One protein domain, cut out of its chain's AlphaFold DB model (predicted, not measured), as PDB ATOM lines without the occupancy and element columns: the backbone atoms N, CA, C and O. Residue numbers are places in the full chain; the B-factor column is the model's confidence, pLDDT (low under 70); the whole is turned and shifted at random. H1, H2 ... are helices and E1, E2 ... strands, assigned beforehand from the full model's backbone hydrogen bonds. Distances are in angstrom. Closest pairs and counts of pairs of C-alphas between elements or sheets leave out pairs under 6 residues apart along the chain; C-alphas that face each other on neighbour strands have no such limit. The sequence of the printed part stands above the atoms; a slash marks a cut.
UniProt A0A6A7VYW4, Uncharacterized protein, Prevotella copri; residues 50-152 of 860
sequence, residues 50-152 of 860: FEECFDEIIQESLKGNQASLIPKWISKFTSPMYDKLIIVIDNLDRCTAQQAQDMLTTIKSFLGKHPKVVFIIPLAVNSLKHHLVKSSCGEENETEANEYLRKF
ATOM      1  N   PHE A  50      34.237  43.347   0.815       64.75
ATOM      2  CA  PHE A  50      34.973  42.248   0.200       64.75
ATOM      3  C   PHE A  50      35.951  42.772  -0.852       64.75
ATOM      4  O   PHE A  50      37.087  42.312  -0.903       64.75
ATOM      5  N   GLU A  51      35.531  43.750  -1.654       66.25
ATOM      6  CA  GLU A  51      36.373  44.389  -2.664       66.25
ATOM      7  C   GLU A  51      37.563  45.133  -2.040       66.25
ATOM      8  O   GLU A  51      38.690  44.924  -2.477       66.25
ATOM      9  N   GLU A  52      37.356  45.891  -0.958       69.06
ATOM     10  CA  GLU A  52      38.450  46.532  -0.207       69.06
ATOM     11  C   GLU A  52      39.440  45.511   0.376       69.06
ATOM     12  O   GLU A  52      40.653  45.677   0.258       69.06
ATOM     13  N   CYS A  53      38.929  44.428   0.967       68.12
ATOM     14  CA  CYS A  53      39.750  43.344   1.505       68.12
ATOM     15  C   CYS A  53      40.528  42.617   0.395       68.12
ATOM     16  O   CYS A  53      41.705  42.300   0.554       68.12
ATOM     17  N   PHE A  54      39.897  42.378  -0.757       72.62
ATOM     18  CA  PHE A  54      40.538  41.754  -1.909       72.62
ATOM     19  C   PHE A  54      41.634  42.652  -2.487       72.62
ATOM     20  O   PHE A  54      42.752  42.186  -2.693       72.62
ATOM     21  N   ASP A  55      41.362  43.944  -2.671       73.25
ATOM     22  CA  ASP A  55      42.355  44.916  -3.127       73.25
ATOM     23  C   ASP A  55      43.546  45.000  -2.157       73.25
ATOM     24  O   ASP A  55      44.692  45.050  -2.609       73.25
ATOM     25  N   GLU A  56      43.305  44.919  -0.841       71.00
ATOM     26  CA  GLU A  56      44.356  44.842   0.185       71.00
ATOM     27  C   GLU A  56      45.218  43.574   0.019       71.00
ATOM     28  O   GLU A  56      46.448  43.669   0.003       71.00
ATOM     29  N   ILE A  57      44.609  42.398  -0.199       72.12
ATOM     30  CA  ILE A  57      45.338  41.139  -0.465       72.12
ATOM     31  C   ILE A  57      46.214  41.271  -1.711       72.12
ATOM     32  O   ILE A  57      47.380  40.866  -1.698       72.12
ATOM     33  N   ILE A  58      45.666  41.817  -2.798       73.50
ATOM     34  CA  ILE A  58      46.374  41.942  -4.073       73.50
ATOM     35  C   ILE A  58      47.546  42.925  -3.956       73.50
ATOM     36  O   ILE A  58      48.646  42.614  -4.421       73.50
ATOM     37  N   GLN A  59      47.348  44.076  -3.304       71.31
ATOM     38  CA  GLN A  59      48.396  45.080  -3.100       71.31
ATOM     39  C   GLN A  59      49.526  44.576  -2.198       71.31
ATOM     40  O   GLN A  59      50.696  44.799  -2.511       71.31
ATOM     41  N   GLU A  60      49.205  43.861  -1.119       68.75
ATOM     42  CA  GLU A  60      50.217  43.282  -0.227       68.75
ATOM     43  C   GLU A  60      50.970  42.114  -0.891       68.75
ATOM     44  O   GLU A  60      52.144  41.880  -0.596       68.75
ATOM     45  N   SER A  61      50.337  41.403  -1.832       69.69
ATOM     46  CA  SER A  61      50.941  40.258  -2.529       69.69
ATOM     47  C   SER A  61      51.865  40.650  -3.695       69.69
ATOM     48  O   SER A  61      52.784  39.893  -4.028       69.69
ATOM     49  N   LEU A  62      51.648  41.812  -4.330       70.81
ATOM     50  CA  LEU A  62      52.320  42.217  -5.573       70.81
ATOM     51  C   LEU A  62      53.366  43.324  -5.388       70.81
ATOM     52  O   LEU A  62      53.167  44.305  -4.675       70.81
ATOM     53  N   LYS A  63      54.477  43.242  -6.132       64.25
ATOM     54  CA  LYS A  63      55.490  44.313  -6.158       64.25
ATOM     55  C   LYS A  63      54.968  45.580  -6.858       64.25
ATOM     56  O   LYS A  63      54.841  45.607  -8.084       64.25
ATOM     57  N   GLY A  64      54.756  46.641  -6.075       57.34
ATOM     58  CA  GLY A  64      54.634  48.033  -6.526       57.34
ATOM     59  C   GLY A  64      53.235  48.489  -6.958       57.34
ATOM     60  O   GLY A  64      52.883  48.352  -8.126       57.34
ATOM     61  N   ASN A  65      52.503  49.116  -6.030       48.09
ATOM     62  CA  ASN A  65      51.750  50.362  -6.225       48.09
ATOM     63  C   ASN A  65      51.429  50.958  -4.839       48.09
ATOM     64  O   ASN A  65      50.891  50.267  -3.982       48.09
ATOM     65  N   GLN A  66      51.819  52.213  -4.596       53.62
ATOM     66  CA  GLN A  66      51.520  52.944  -3.360       53.62
ATOM     67  C   GLN A  66      50.311  53.867  -3.560       53.62
ATOM     68  O   GLN A  66      50.219  54.535  -4.586       53.62
ATOM     69  N   ALA A  67      49.512  53.964  -2.491       46.78
ATOM     70  CA  ALA A  67      48.523  54.996  -2.155       46.78
ATOM     71  C   ALA A  67      47.039  54.704  -2.466       46.78
ATOM     72  O   ALA A  67      46.474  55.213  -3.428       46.78
ATOM     73  N   SER A  68      46.362  54.075  -1.503       45.19
ATOM     74  CA  SER A  68      45.151  54.654  -0.903       45.19
ATOM     75  C   SER A  68      45.035  54.218   0.567       45.19
ATOM     76  O   SER A  68      45.325  53.086   0.936       45.19
ATOM     77  N   LEU A  69      44.718  55.175   1.441       51.78
ATOM     78  CA  LEU A  69      44.522  54.980   2.879       51.78
ATOM     79  C   LEU A  69      43.120  54.398   3.115       51.78
ATOM     80  O   LEU A  69      42.149  55.148   3.063       51.78
ATOM     81  N   ILE A  70      43.016  53.094   3.379       50.44
ATOM     82  CA  ILE A  70      41.766  52.403   3.758       50.44
ATOM     83  C   ILE A  70      42.056  51.524   5.000       50.44
ATOM     84  O   ILE A  70      43.192  51.062   5.158       50.44
ATOM     85  N   PRO A  71      41.113  51.380   5.959       50.19
ATOM     86  CA  PRO A  71      41.311  50.624   7.202       50.19
ATOM     87  C   PRO A  71      41.729  49.168   6.953       50.19
ATOM     88  O   PRO A  71      41.164  48.491   6.107       50.19
ATOM     89  N   LYS A  72      42.717  48.698   7.725       56.44
ATOM     90  CA  LYS A  72      43.351  47.381   7.564       56.44
ATOM     91  C   LYS A  72      42.441  46.246   8.017       56.44
ATOM     92  O   LYS A  72      42.136  46.153   9.211       56.44
ATOM     93  N   TRP A  73      42.100  45.351   7.099       55.22
ATOM     94  CA  TRP A  73      41.389  44.108   7.392       55.22
ATOM     95  C   TRP A  73      42.352  42.941   7.630       55.22
ATOM     96  O   TRP A  73      41.965  41.944   8.244       55.22
ATOM     97  N   ILE A  74      43.612  43.063   7.192       58.38
ATOM     98  CA  ILE A  74      44.585  41.967   7.180       58.38
ATOM     99  C   ILE A  74      45.882  42.378   7.891       58.38
ATOM    100  O   ILE A  74      46.331  43.526   7.857       58.38
ATOM    101  N   SER A  75      46.506  41.430   8.596       56.22
ATOM    102  CA  SER A  75      47.829  41.637   9.187       56.22
ATOM    103  C   SER A  75      48.883  41.744   8.082       56.22
ATOM    104  O   SER A  75      49.040  40.804   7.307       56.22
ATOM    105  N   LYS A  76      49.605  42.871   8.050       54.59
ATOM    106  CA  LYS A  76      50.666  43.215   7.085       54.59
ATOM    107  C   LYS A  76      51.505  41.994   6.685       54.59
ATOM    108  O   LYS A  76      52.155  41.399   7.551       54.59
ATOM    109  N   PHE A  77      51.533  41.658   5.398       55.91
ATOM    110  CA  PHE A  77      52.468  40.650   4.914       55.91
ATOM    111  C   PHE A  77      53.870  41.267   4.928       55.91
ATOM    112  O   PHE A  77      54.082  42.423   4.557       55.91
ATOM    113  N   THR A  78      54.859  40.532   5.431       52.16
ATOM    114  CA  THR A  78      56.247  41.001   5.464       52.16
ATOM    115  C   THR A  78      56.830  40.973   4.047       52.16
ATOM    116  O   THR A  78      57.452  39.996   3.647       52.16
ATOM    117  N   SER A  79      56.609  42.083   3.336       54.44
ATOM    118  CA  SER A  79      57.086  42.480   2.001       54.44
ATOM    119  C   SER A  79      56.383  41.859   0.776       54.44
ATOM    120  O   SER A  79      56.276  40.639   0.679       54.44
ATOM    121  N   PRO A  80      55.994  42.683  -0.225       56.56
ATOM    122  CA  PRO A  80      55.440  42.193  -1.487       56.56
ATOM    123  C   PRO A  80      56.492  41.390  -2.258       56.56
ATOM    124  O   PRO A  80      57.574  41.900  -2.572       56.56
ATOM    125  N   MET A  81      56.193  40.125  -2.562       61.47
ATOM    126  CA  MET A  81      57.204  39.167  -3.025       61.47
ATOM    127  C   MET A  81      57.061  38.781  -4.506       61.47
ATOM    128  O   MET A  81      58.073  38.483  -5.147       61.47
ATOM    129  N   TYR A  82      55.857  38.856  -5.083       72.69
ATOM    130  CA  TYR A  82      55.557  38.263  -6.391       72.69
ATOM    131  C   TYR A  82      55.331  39.302  -7.501       72.69
ATOM    132  O   TYR A  82      54.784  40.384  -7.279       72.69
ATOM    133  N   ASP A  83      55.757  38.961  -8.720       71.56
ATOM    134  CA  ASP A  83      55.591  39.815  -9.907       71.56
ATOM    135  C   ASP A  83      54.198  39.668 -10.544       71.56
ATOM    136  O   ASP A  83      53.714  40.600 -11.192       71.56
ATOM    137  N   LYS A  84      53.553  38.511 -10.349       78.62
ATOM    138  CA  LYS A  84      52.186  38.187 -10.778       78.62
ATOM    139  C   LYS A  84      51.518  37.254  -9.771       78.62
ATOM    140  O   LYS A  84      52.200  36.452  -9.138       78.62
ATOM    141  N   LEU A  85      50.194  37.318  -9.686       82.81
ATOM    142  CA  LEU A  85      49.369  36.399  -8.903       82.81
ATOM    143  C   LEU A  85      48.528  35.535  -9.846       82.81
ATOM    144  O   LEU A  85      47.889  36.067 -10.750       82.81
ATOM    145  N   ILE A  86      48.518  34.219  -9.628       85.25
ATOM    146  CA  ILE A  86      47.673  33.276 -10.372       85.25
ATOM    147  C   ILE A  86      46.620  32.727  -9.416       85.25
ATOM    148  O   ILE A  86      46.962  32.145  -8.389       85.25
ATOM    149  N   ILE A  87      45.348  32.899  -9.763       85.00
ATOM    150  CA  ILE A  87      44.206  32.379  -9.011       85.00
ATOM    151  C   ILE A  87      43.536  31.311  -9.873       85.00
ATOM    152  O   ILE A  87      43.088  31.597 -10.982       85.00
ATOM    153  N   VAL A  88      43.478  30.074  -9.377       88.81
ATOM    154  CA  VAL A  88      42.823  28.958 -10.070       88.81
ATOM    155  C   VAL A  88      41.484  28.669  -9.402       88.81
ATOM    156  O   VAL A  88      41.440  28.471  -8.189       88.81
ATOM    157  N   ILE A  89      40.402  28.650 -10.180       86.50
ATOM    158  CA  ILE A  89      39.039  28.392  -9.693       86.50
ATOM    159  C   ILE A  89      38.472  27.198 -10.458       86.50
ATOM    160  O   ILE A  89      38.097  27.334 -11.617       86.50
ATOM    161  N   ASP A  90      38.433  26.032  -9.816       87.12
ATOM    162  CA  ASP A  90      37.970  24.777 -10.420       87.12
ATOM    163  C   ASP A  90      36.497  24.464 -10.097       87.12
ATOM    164  O   ASP A  90      35.951  24.944  -9.104       87.12
ATOM    165  N   ASN A  91      35.868  23.625 -10.926       83.06
ATOM    166  CA  ASN A  91      34.494  23.119 -10.797       83.06
ATOM    167  C   ASN A  91      33.397  24.194 -10.736       83.06
ATOM    168  O   ASN A  91      32.343  23.981 -10.131       83.06
ATOM    169  N   LEU A  92      33.608  25.344 -11.378       83.00
ATOM    170  CA  LEU A  92      32.588  26.394 -11.463       83.00
ATOM    171  C   LEU A  92      31.309  25.910 -12.173       83.00
ATOM    172  O   LEU A  92      30.214  26.379 -11.880       83.00
ATOM    173  N   ASP A  93      31.433  24.936 -13.074       78.00
ATOM    174  CA  ASP A  93      30.323  24.268 -13.757       78.00
ATOM    175  C   ASP A  93      29.423  23.437 -12.825       78.00
ATOM    176  O   ASP A  93      28.336  23.042 -13.238       78.00
ATOM    177  N   ARG A  94      29.833  23.200 -11.570       79.94
ATOM    178  CA  ARG A  94      29.008  22.555 -10.532       79.94
ATOM    179  C   ARG A  94      28.243  23.545  -9.657       79.94
ATOM    180  O   ARG A  94      27.406  23.127  -8.856       79.94
ATOM    181  N   CYS A  95      28.548  24.837  -9.752       78.81
ATOM    182  CA  CYS A  95      27.785  25.866  -9.063       78.81
ATOM    183  C   CYS A  95      26.392  26.008  -9.688       78.81
ATOM    184  O   CYS A  95      26.163  25.664 -10.848       78.81
ATOM    185  N   THR A  96      25.448  26.560  -8.924       79.81
ATOM    186  CA  THR A  96      24.160  26.962  -9.506       79.81
ATOM    187  C   THR A  96      24.380  28.030 -10.578       79.81
ATOM    188  O   THR A  96      25.335  28.804 -10.490       79.81
ATOM    189  N   ALA A  97      23.489  28.107 -11.573       77.00
ATOM    190  CA  ALA A  97      23.618  29.064 -12.675       77.00
ATOM    191  C   ALA A  97      23.825  30.504 -12.171       77.00
ATOM    192  O   ALA A  97      24.748  31.176 -12.620       77.00
ATOM    193  N   GLN A  98      23.048  30.931 -11.169       76.50
ATOM    194  CA  GLN A  98      23.180  32.257 -10.562       76.50
ATOM    195  C   GLN A  98      24.554  32.464  -9.911       76.50
ATOM    196  O   GLN A  98      25.223  33.446 -10.202       76.50
ATOM    197  N   GLN A  99      25.026  31.517  -9.094       81.50
ATOM    198  CA  GLN A  99      26.336  31.628  -8.441       81.50
ATOM    199  C   GLN A  99      27.495  31.622  -9.442       81.50
ATOM    200  O   GLN A  99      28.471  32.339  -9.246       81.50
ATOM    201  N   ALA A 100      27.396  30.829 -10.512       81.06
ATOM    202  CA  ALA A 100      28.393  30.812 -11.575       81.06
ATOM    203  C   ALA A 100      28.407  32.143 -12.348       81.06
ATOM    204  O   ALA A 100      29.484  32.678 -12.605       81.06
ATOM    205  N   GLN A 101      27.236  32.709 -12.671       77.88
ATOM    206  CA  GLN A 101      27.124  34.031 -13.307       77.88
ATOM    207  C   GLN A 101      27.660  35.143 -12.409       77.88
ATOM    208  O   GLN A 101      28.447  35.969 -12.874       77.88
ATOM    209  N   ASP A 102      27.276  35.141 -11.133       79.19
ATOM    210  CA  ASP A 102      27.736  36.116 -10.149       79.19
ATOM    211  C   ASP A 102      29.254  36.020 -10.003       79.19
ATOM    212  O   ASP A 102      29.942  37.025 -10.144       79.19
ATOM    213  N   MET A 103      29.807  34.812  -9.853       81.75
ATOM    214  CA  MET A 103      31.249  34.606  -9.730       81.75
ATOM    215  C   MET A 103      32.014  35.036 -10.990       81.75
ATOM    216  O   MET A 103      33.022  35.729 -10.868       81.75
ATOM    217  N   LEU A 104      31.544  34.701 -12.199       82.12
ATOM    218  CA  LEU A 104      32.165  35.163 -13.453       82.12
ATOM    219  C   LEU A 104      32.104  36.685 -13.596       82.12
ATOM    220  O   LEU A 104      33.074  37.306 -14.036       82.12
ATOM    221  N   THR A 105      30.981  37.292 -13.208       79.25
ATOM    222  CA  THR A 105      30.806  38.747 -13.222       79.25
ATOM    223  C   THR A 105      31.754  39.402 -12.227       79.25
ATOM    224  O   THR A 105      32.497  40.301 -12.608       79.25
ATOM    225  N   THR A 106      31.818  38.893 -10.998       77.88
ATOM    226  CA  THR A 106      32.730  39.344  -9.947       77.88
ATOM    227  C   THR A 106      34.194  39.228 -10.376       77.88
ATOM    228  O   THR A 106      34.934  40.204 -10.275       77.88
ATOM    229  N   ILE A 107      34.622  38.088 -10.932       81.81
ATOM    230  CA  ILE A 107      35.989  37.904 -11.455       81.81
ATOM    231  C   ILE A 107      36.299  38.946 -12.535       81.81
ATOM    232  O   ILE A 107      37.377  39.544 -12.534       81.81
ATOM    233  N   LYS A 108      35.348  39.211 -13.438       78.44
ATOM    234  CA  LYS A 108      35.506  40.215 -14.494       78.44
ATOM    235  C   LYS A 108      35.645  41.634 -13.935       78.44
ATOM    236  O   LYS A 108      36.463  42.396 -14.450       78.44
ATOM    237  N   SER A 109      34.911  41.973 -12.874       74.81
ATOM    238  CA  SER A 109      35.064  43.242 -12.145       74.81
ATOM    239  C   SER A 109      36.489  43.418 -11.612       74.81
ATOM    240  O   SER A 109      37.070  44.494 -11.743       74.81
ATOM    241  N   PHE A 110      37.078  42.347 -11.071       73.19
ATOM    242  CA  PHE A 110      38.422  42.363 -10.486       73.19
ATOM    243  C   PHE A 110      39.551  42.359 -11.528       73.19
ATOM    244  O   PHE A 110      40.574  43.019 -11.328       73.19
ATOM    245  N   LEU A 111      39.364  41.684 -12.668       72.25
ATOM    246  CA  LEU A 111      40.328  41.662 -13.780       72.25
ATOM    247  C   LEU A 111      40.624  43.064 -14.335       72.25
ATOM    248  O   LEU A 111      41.761  43.354 -14.702       72.25
ATOM    249  N   GLY A 112      39.620  43.947 -14.380       65.88
ATOM    250  CA  GLY A 112      39.769  45.305 -14.916       65.88
ATOM    251  C   GLY A 112      40.654  46.231 -14.073       65.88
ATOM    252  O   GLY A 112      41.151  47.228 -14.595       65.88
ATOM    253  N   LYS A 113      40.865  45.912 -12.788       67.56
ATOM    254  CA  LYS A 113      41.567  46.774 -11.823       67.56
ATOM    255  C   LYS A 113      43.043  46.410 -11.626       67.56
ATOM    256  O   LYS A 113      43.838  47.293 -11.311       67.56
ATOM    257  N   HIS A 114      43.435  45.151 -11.857       72.56
ATOM    258  CA  HIS A 114      44.768  44.644 -11.491       72.56
ATOM    259  C   HIS A 114      45.472  43.891 -12.638       72.56
ATOM    260  O   HIS A 114      45.291  42.683 -12.788       72.56
ATOM    261  N   PRO A 115      46.372  44.535 -13.411       71.31
ATOM    262  CA  PRO A 115      46.984  43.939 -14.612       71.31
ATOM    263  C   PRO A 115      47.983  42.796 -14.338       71.31
ATOM    264  O   PRO A 115      48.477  42.162 -15.269       71.31
ATOM    265  N   LYS A 116      48.329  42.545 -13.070       79.19
ATOM    266  CA  LYS A 116      49.284  41.508 -12.639       79.19
ATOM    267  C   LYS A 116      48.602  40.258 -12.066       79.19
ATOM    268  O   LYS A 116      49.296  39.354 -11.603       79.19
ATOM    269  N   VAL A 117      47.272  40.196 -12.090       83.81
ATOM    270  CA  VAL A 117      46.492  39.049 -11.611       83.81
ATOM    271  C   VAL A 117      45.972  38.258 -12.810       83.81
ATOM    272  O   VAL A 117      45.435  38.832 -13.753       83.81
ATOM    273  N   VAL A 118      46.144  36.938 -12.786       85.81
ATOM    274  CA  VAL A 118      45.667  36.010 -13.818       85.81
ATOM    275  C   VAL A 118      44.719  35.009 -13.177       85.81
ATOM    276  O   VAL A 118      45.093  34.325 -12.226       85.81
ATOM    277  N   PHE A 119      43.514  34.889 -13.725       87.12
ATOM    278  CA  PHE A 119      42.565  33.851 -13.335       87.12
ATOM    279  C   PHE A 119      42.622  32.692 -14.331       87.12
ATOM    280  O   PHE A 119      42.558  32.906 -15.541       87.12
ATOM    281  N   ILE A 120      42.731  31.467 -13.821       90.00
ATOM    282  CA  ILE A 120      42.628  30.234 -14.604       90.00
ATOM    283  C   ILE A 120      41.382  29.497 -14.130       90.00
ATOM    284  O   ILE A 120      41.259  29.171 -12.952       90.00
ATOM    285  N   ILE A 121      40.460  29.234 -15.050       88.12
ATOM    286  CA  ILE A 121      39.185  28.589 -14.732       88.12
ATOM    287  C   ILE A 121      39.062  27.333 -15.603       88.12
ATOM    288  O   ILE A 121      38.705  27.448 -16.779       88.12
ATOM    289  N   PRO A 122      39.421  26.143 -15.089       88.06
ATOM    290  CA  PRO A 122      39.091  24.883 -15.748       88.06
ATOM    291  C   PRO A 122      37.576  24.648 -15.702       88.06
ATOM    292  O   PRO A 122      36.930  24.844 -14.674       88.06
ATOM    293  N   LEU A 123      36.997  24.282 -16.848       80.56
ATOM    294  CA  LEU A 123      35.547  24.220 -17.034       80.56
ATOM    295  C   LEU A 123      35.156  23.083 -17.972       80.56
ATOM    296  O   LEU A 123      35.702  22.962 -19.071       80.56
ATOM    297  N   ALA A 124      34.115  22.336 -17.604       81.56
ATOM    298  CA  ALA A 124      33.354  21.556 -18.571       81.56
ATOM    299  C   ALA A 124      32.390  22.493 -19.317       81.56
ATOM    300  O   ALA A 124      31.279  22.772 -18.863       81.56
ATOM    301  N   VAL A 125      32.832  23.000 -20.472       75.62
ATOM    302  CA  VAL A 125      32.098  24.015 -21.252       75.62
ATOM    303  C   VAL A 125      30.650  23.595 -21.522       75.62
ATOM    304  O   VAL A 125      29.749  24.416 -21.384       75.62
ATOM    305  N   ASN A 126      30.402  22.326 -21.854       73.56
ATOM    306  CA  ASN A 126      29.052  21.838 -22.152       73.56
ATOM    307  C   ASN A 126      28.132  21.863 -20.925       73.56
ATOM    308  O   ASN A 126      26.991  22.302 -21.043       73.56
ATOM    309  N   SER A 127      28.631  21.469 -19.750       70.94
ATOM    310  CA  SER A 127      27.880  21.537 -18.491       70.94
ATOM    311  C   SER A 127      27.517  22.982 -18.155       70.94
ATOM    312  O   SER A 127      26.358  23.301 -17.893       70.94
ATOM    313  N   LEU A 128      28.493  23.887 -18.266       73.50
ATOM    314  CA  LEU A 128      28.289  25.306 -18.000       73.50
ATOM    315  C   LEU A 128      27.306  25.947 -18.999       73.50
ATOM    316  O   LEU A 128      26.417  26.687 -18.583       73.50
ATOM    317  N   LYS A 129      27.398  25.629 -20.299       71.94
ATOM    318  CA  LYS A 129      26.419  26.056 -21.318       71.94
ATOM    319  C   LYS A 129      25.007  25.595 -20.958       71.94
ATOM    320  O   LYS A 129      24.080  26.398 -20.983       71.94
ATOM    321  N   HIS A 130      24.847  24.324 -20.592       65.56
ATOM    322  CA  HIS A 130      23.542  23.763 -20.251       65.56
ATOM    323  C   HIS A 130      22.900  24.466 -19.049       65.56
ATOM    324  O   HIS A 130      21.685  24.667 -19.040       65.56
ATOM    325  N   HIS A 131      23.719  24.852 -18.064       66.50
ATOM    326  CA  HIS A 131      23.281  25.534 -16.850       66.50
ATOM    327  C   HIS A 131      23.021  27.035 -17.043       66.50
ATOM    328  O   HIS A 131      22.041  27.534 -16.500       66.50
ATOM    329  N   LEU A 132      23.844  27.749 -17.819       64.38
ATOM    330  CA  LEU A 132      23.743  29.205 -18.001       64.38
ATOM    331  C   LEU A 132      22.727  29.634 -19.071       64.38
ATOM    332  O   LEU A 132      22.143  30.710 -18.964       64.38
ATOM    333  N   VAL A 133      22.531  28.822 -20.113       60.03
ATOM    334  CA  VAL A 133      21.690  29.187 -21.268       60.03
ATOM    335  C   VAL A 133      20.219  28.927 -20.972       60.03
ATOM    336  O   VAL A 133      19.397  29.814 -21.185       60.03
ATOM    337  N   LYS A 134      19.886  27.773 -20.368       58.59
ATOM    338  CA  LYS A 134      18.504  27.450 -19.964       58.59
ATOM    339  C   LYS A 134      17.907  28.466 -18.981       58.59
ATOM    340  O   LYS A 134      16.689  28.596 -18.932       58.59
ATOM    341  N   SER A 135      18.733  29.169 -18.204       53.28
ATOM    342  CA  SER A 135      18.282  30.164 -17.225       53.28
ATOM    343  C   SER A 135      18.063  31.572 -17.786       53.28
ATOM    344  O   SER A 135      17.459  32.388 -17.095       53.28
ATOM    345  N   SER A 136      18.564  31.896 -18.986       53.72
ATOM    346  CA  SER A 136      18.641  33.295 -19.452       53.72
ATOM    347  C   SER A 136      18.039  33.550 -20.840       53.72
ATOM    348  O   SER A 136      17.484  34.626 -21.042       53.72
ATOM    349  N   CYS A 137      18.070  32.583 -21.762       50.06
ATOM    350  CA  CYS A 137      17.462  32.702 -23.092       50.06
ATOM    351  C   CYS A 137      16.808  31.358 -23.444       50.06
ATOM    352  O   CYS A 137      17.497  30.343 -23.520       50.06
ATOM    353  N   GLY A 138      15.482  31.322 -23.599       51.56
ATOM    354  CA  GLY A 138      14.760  30.099 -23.965       51.56
ATOM    355  C   GLY A 138      15.308  29.470 -25.254       51.56
ATOM    356  O   GLY A 138      15.381  30.147 -26.267       51.56
ATOM    357  N   GLU A 139      15.675  28.190 -25.152       52.66
ATOM    358  CA  GLU A 139      16.086  27.215 -26.183       52.66
ATOM    359  C   GLU A 139      17.236  27.539 -27.178       52.66
ATOM    360  O   GLU A 139      17.224  28.484 -27.957       52.66
ATOM    361  N   GLU A 140      18.227  26.632 -27.147       57.28
ATOM    362  CA  GLU A 140      19.104  26.129 -28.225       57.28
ATOM    363  C   GLU A 140      19.764  27.099 -29.222       57.28
ATOM    364  O   GLU A 140      19.746  26.877 -30.430       57.28
ATOM    365  N   ASN A 141      20.518  28.086 -28.733       57.41
ATOM    366  CA  ASN A 141      21.591  28.684 -29.536       57.41
ATOM    367  C   ASN A 141      22.960  28.466 -28.877       57.41
ATOM    368  O   ASN A 141      23.438  29.287 -28.092       57.41
ATOM    369  N   GLU A 142      23.646  27.372 -29.236       62.75
ATOM    370  CA  GLU A 142      25.055  27.142 -28.861       62.75
ATOM    371  C   GLU A 142      25.948  28.337 -29.221       62.75
ATOM    372  O   GLU A 142      26.893  28.664 -28.501       62.75
ATOM    373  N   THR A 143      25.637  29.004 -30.331       66.12
ATOM    374  CA  THR A 143      26.330  30.203 -30.798       66.12
ATOM    375  C   THR A 143      26.213  31.344 -29.787       66.12
ATOM    376  O   THR A 143      27.210  31.987 -29.478       66.12
ATOM    377  N   GLU A 144      25.032  31.554 -29.204       65.00
ATOM    378  CA  GLU A 144      24.782  32.611 -28.219       65.00
ATOM    379  C   GLU A 144      25.424  32.287 -26.863       65.00
ATOM    380  O   GLU A 144      26.010  33.160 -26.226       65.00
ATOM    381  N   ALA A 145      25.424  31.012 -26.469       67.00
ATOM    382  CA  ALA A 145      26.136  30.521 -25.291       67.00
ATOM    383  C   ALA A 145      27.654  30.728 -25.399       67.00
ATOM    384  O   ALA A 145      28.309  31.202 -24.469       67.00
ATOM    385  N   ASN A 146      28.218  30.387 -26.561       71.31
ATOM    386  CA  ASN A 146      29.628  30.602 -26.860       71.31
ATOM    387  C   ASN A 146      29.964  32.100 -26.885       71.31
ATOM    388  O   ASN A 146      30.987  32.494 -26.329       71.31
ATOM    389  N   GLU A 147      29.109  32.939 -27.476       70.12
ATOM    390  CA  GLU A 147      29.271  34.399 -27.470       70.12
ATOM    391  C   GLU A 147      29.157  34.998 -26.062       70.12
ATOM    392  O   GLU A 147      29.912  35.905 -25.711       70.12
ATOM    393  N   TYR A 148      28.276  34.471 -25.213       73.56
ATOM    394  CA  TYR A 148      28.184  34.869 -23.812       73.56
ATOM    395  C   TYR A 148      29.479  34.544 -23.060       73.56
ATOM    396  O   TYR A 148      30.069  35.435 -22.452       73.56
ATOM    397  N   LEU A 149      29.981  33.308 -23.159       76.31
ATOM    398  CA  LEU A 149      31.223  32.897 -22.496       76.31
ATOM    399  C   LEU A 149      32.446  33.661 -23.030       76.31
ATOM    400  O   LEU A 149      33.296  34.079 -22.240       76.31
ATOM    401  N   ARG A 150      32.507  33.954 -24.337       76.06
ATOM    402  CA  ARG A 150      33.561  34.792 -24.947       76.06
ATOM    403  C   ARG A 150      33.675  36.175 -24.307       76.06
ATOM    404  O   ARG A 150      34.764  36.740 -24.286       76.06
ATOM    405  N   LYS A 151      32.590  36.722 -23.745       77.12
ATOM    406  CA  LYS A 151      32.627  38.018 -23.046       77.12
ATOM    407  C   LYS A 151      33.357  37.960 -21.703       77.12
ATOM    408  O   LYS A 151      33.711  39.027 -21.201       77.12
ATOM    409  N   PHE A 152      33.543  36.787 -21.098       77.56
ATOM    410  CA  PHE A 152      34.176  36.641 -19.780       77.56
ATOM    411  C   PHE A 152      35.628  36.158 -19.861       77.56
ATOM    412  O   PHE A 152      36.441  36.589 -19.049       77.56
TER     413      PHE A 152
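Overview. This is residues 50 to 152 of the 860 residues of an uncharacterized protein of Prevotella copri (UniProt A0A6A7VYW4). This is a long, loose rod whose middle is the short parallel strand pair E1 and E2 with the helix H2 that joins them. H3 and H4 make one end, set about perpendicular to each other, and H1 with the long loop of residues 62 to 84 makes the other. The printed part has 103 residues, mostly helix in its named elements, in the order H1 E1 H2 E2 H3 H4. It is loose, with a radius of gyration of the C-alphas of 16.9 A and spans of 52 by 24 by 20 A.

Arrangement. E1, residues 85 to 88, and E2, residues 117 to 120, are parallel neighbours at 20 degrees, with N 118 and O 85 2.8 A apart and N 87 and O 118 2.9 A apart, both within hydrogen-bond range. With H2, residues 97 to 111, they form a strand-helix-strand unit, two parallel neighbour strands with a helix between along the chain, and its crossover is right-handed. H2 only just touches H3, residues 125 to 133, with 3 pairs of C-alphas within 8 A, using its residues 97 to 101 alone; the closest C-alphas, of Ala 97 and Leu 132, are 5.3 A apart. H3 touches H4, residues 142 to 150, about perpendicular at 82 degrees, the closest C-alphas being those of Lys 129 and Ala 145, 6.0 A. H1, residues 50 to 61, is near H2 but apart from H3 and H4. In H1, H2, H3 and H4 every O i to N i+4 pair is within hydrogen-bond range.

Along the chain. H2 is 21.0 A long and H1 16.3 A, from first to last C-alpha; H4 is 12.1 A, H3 11.6 A, E2 10.1 A and E1 10.0 A. C-alpha 50 is at (34.973, 42.248, 0.200), and H4 ends with C-alpha 150 at (33.561, 34.792, -24.947).

Size, cuts and confidence. The two C-alphas farthest apart, of Thr 78 and Glu 139, are 53.0 A apart. The printed part has no cut. The link from H1 to E1 is long, 23 residues. Mean pLDDT of the printed part is 70.1; 43 residues are under 70, among them 63 to 81 and 130 to 145.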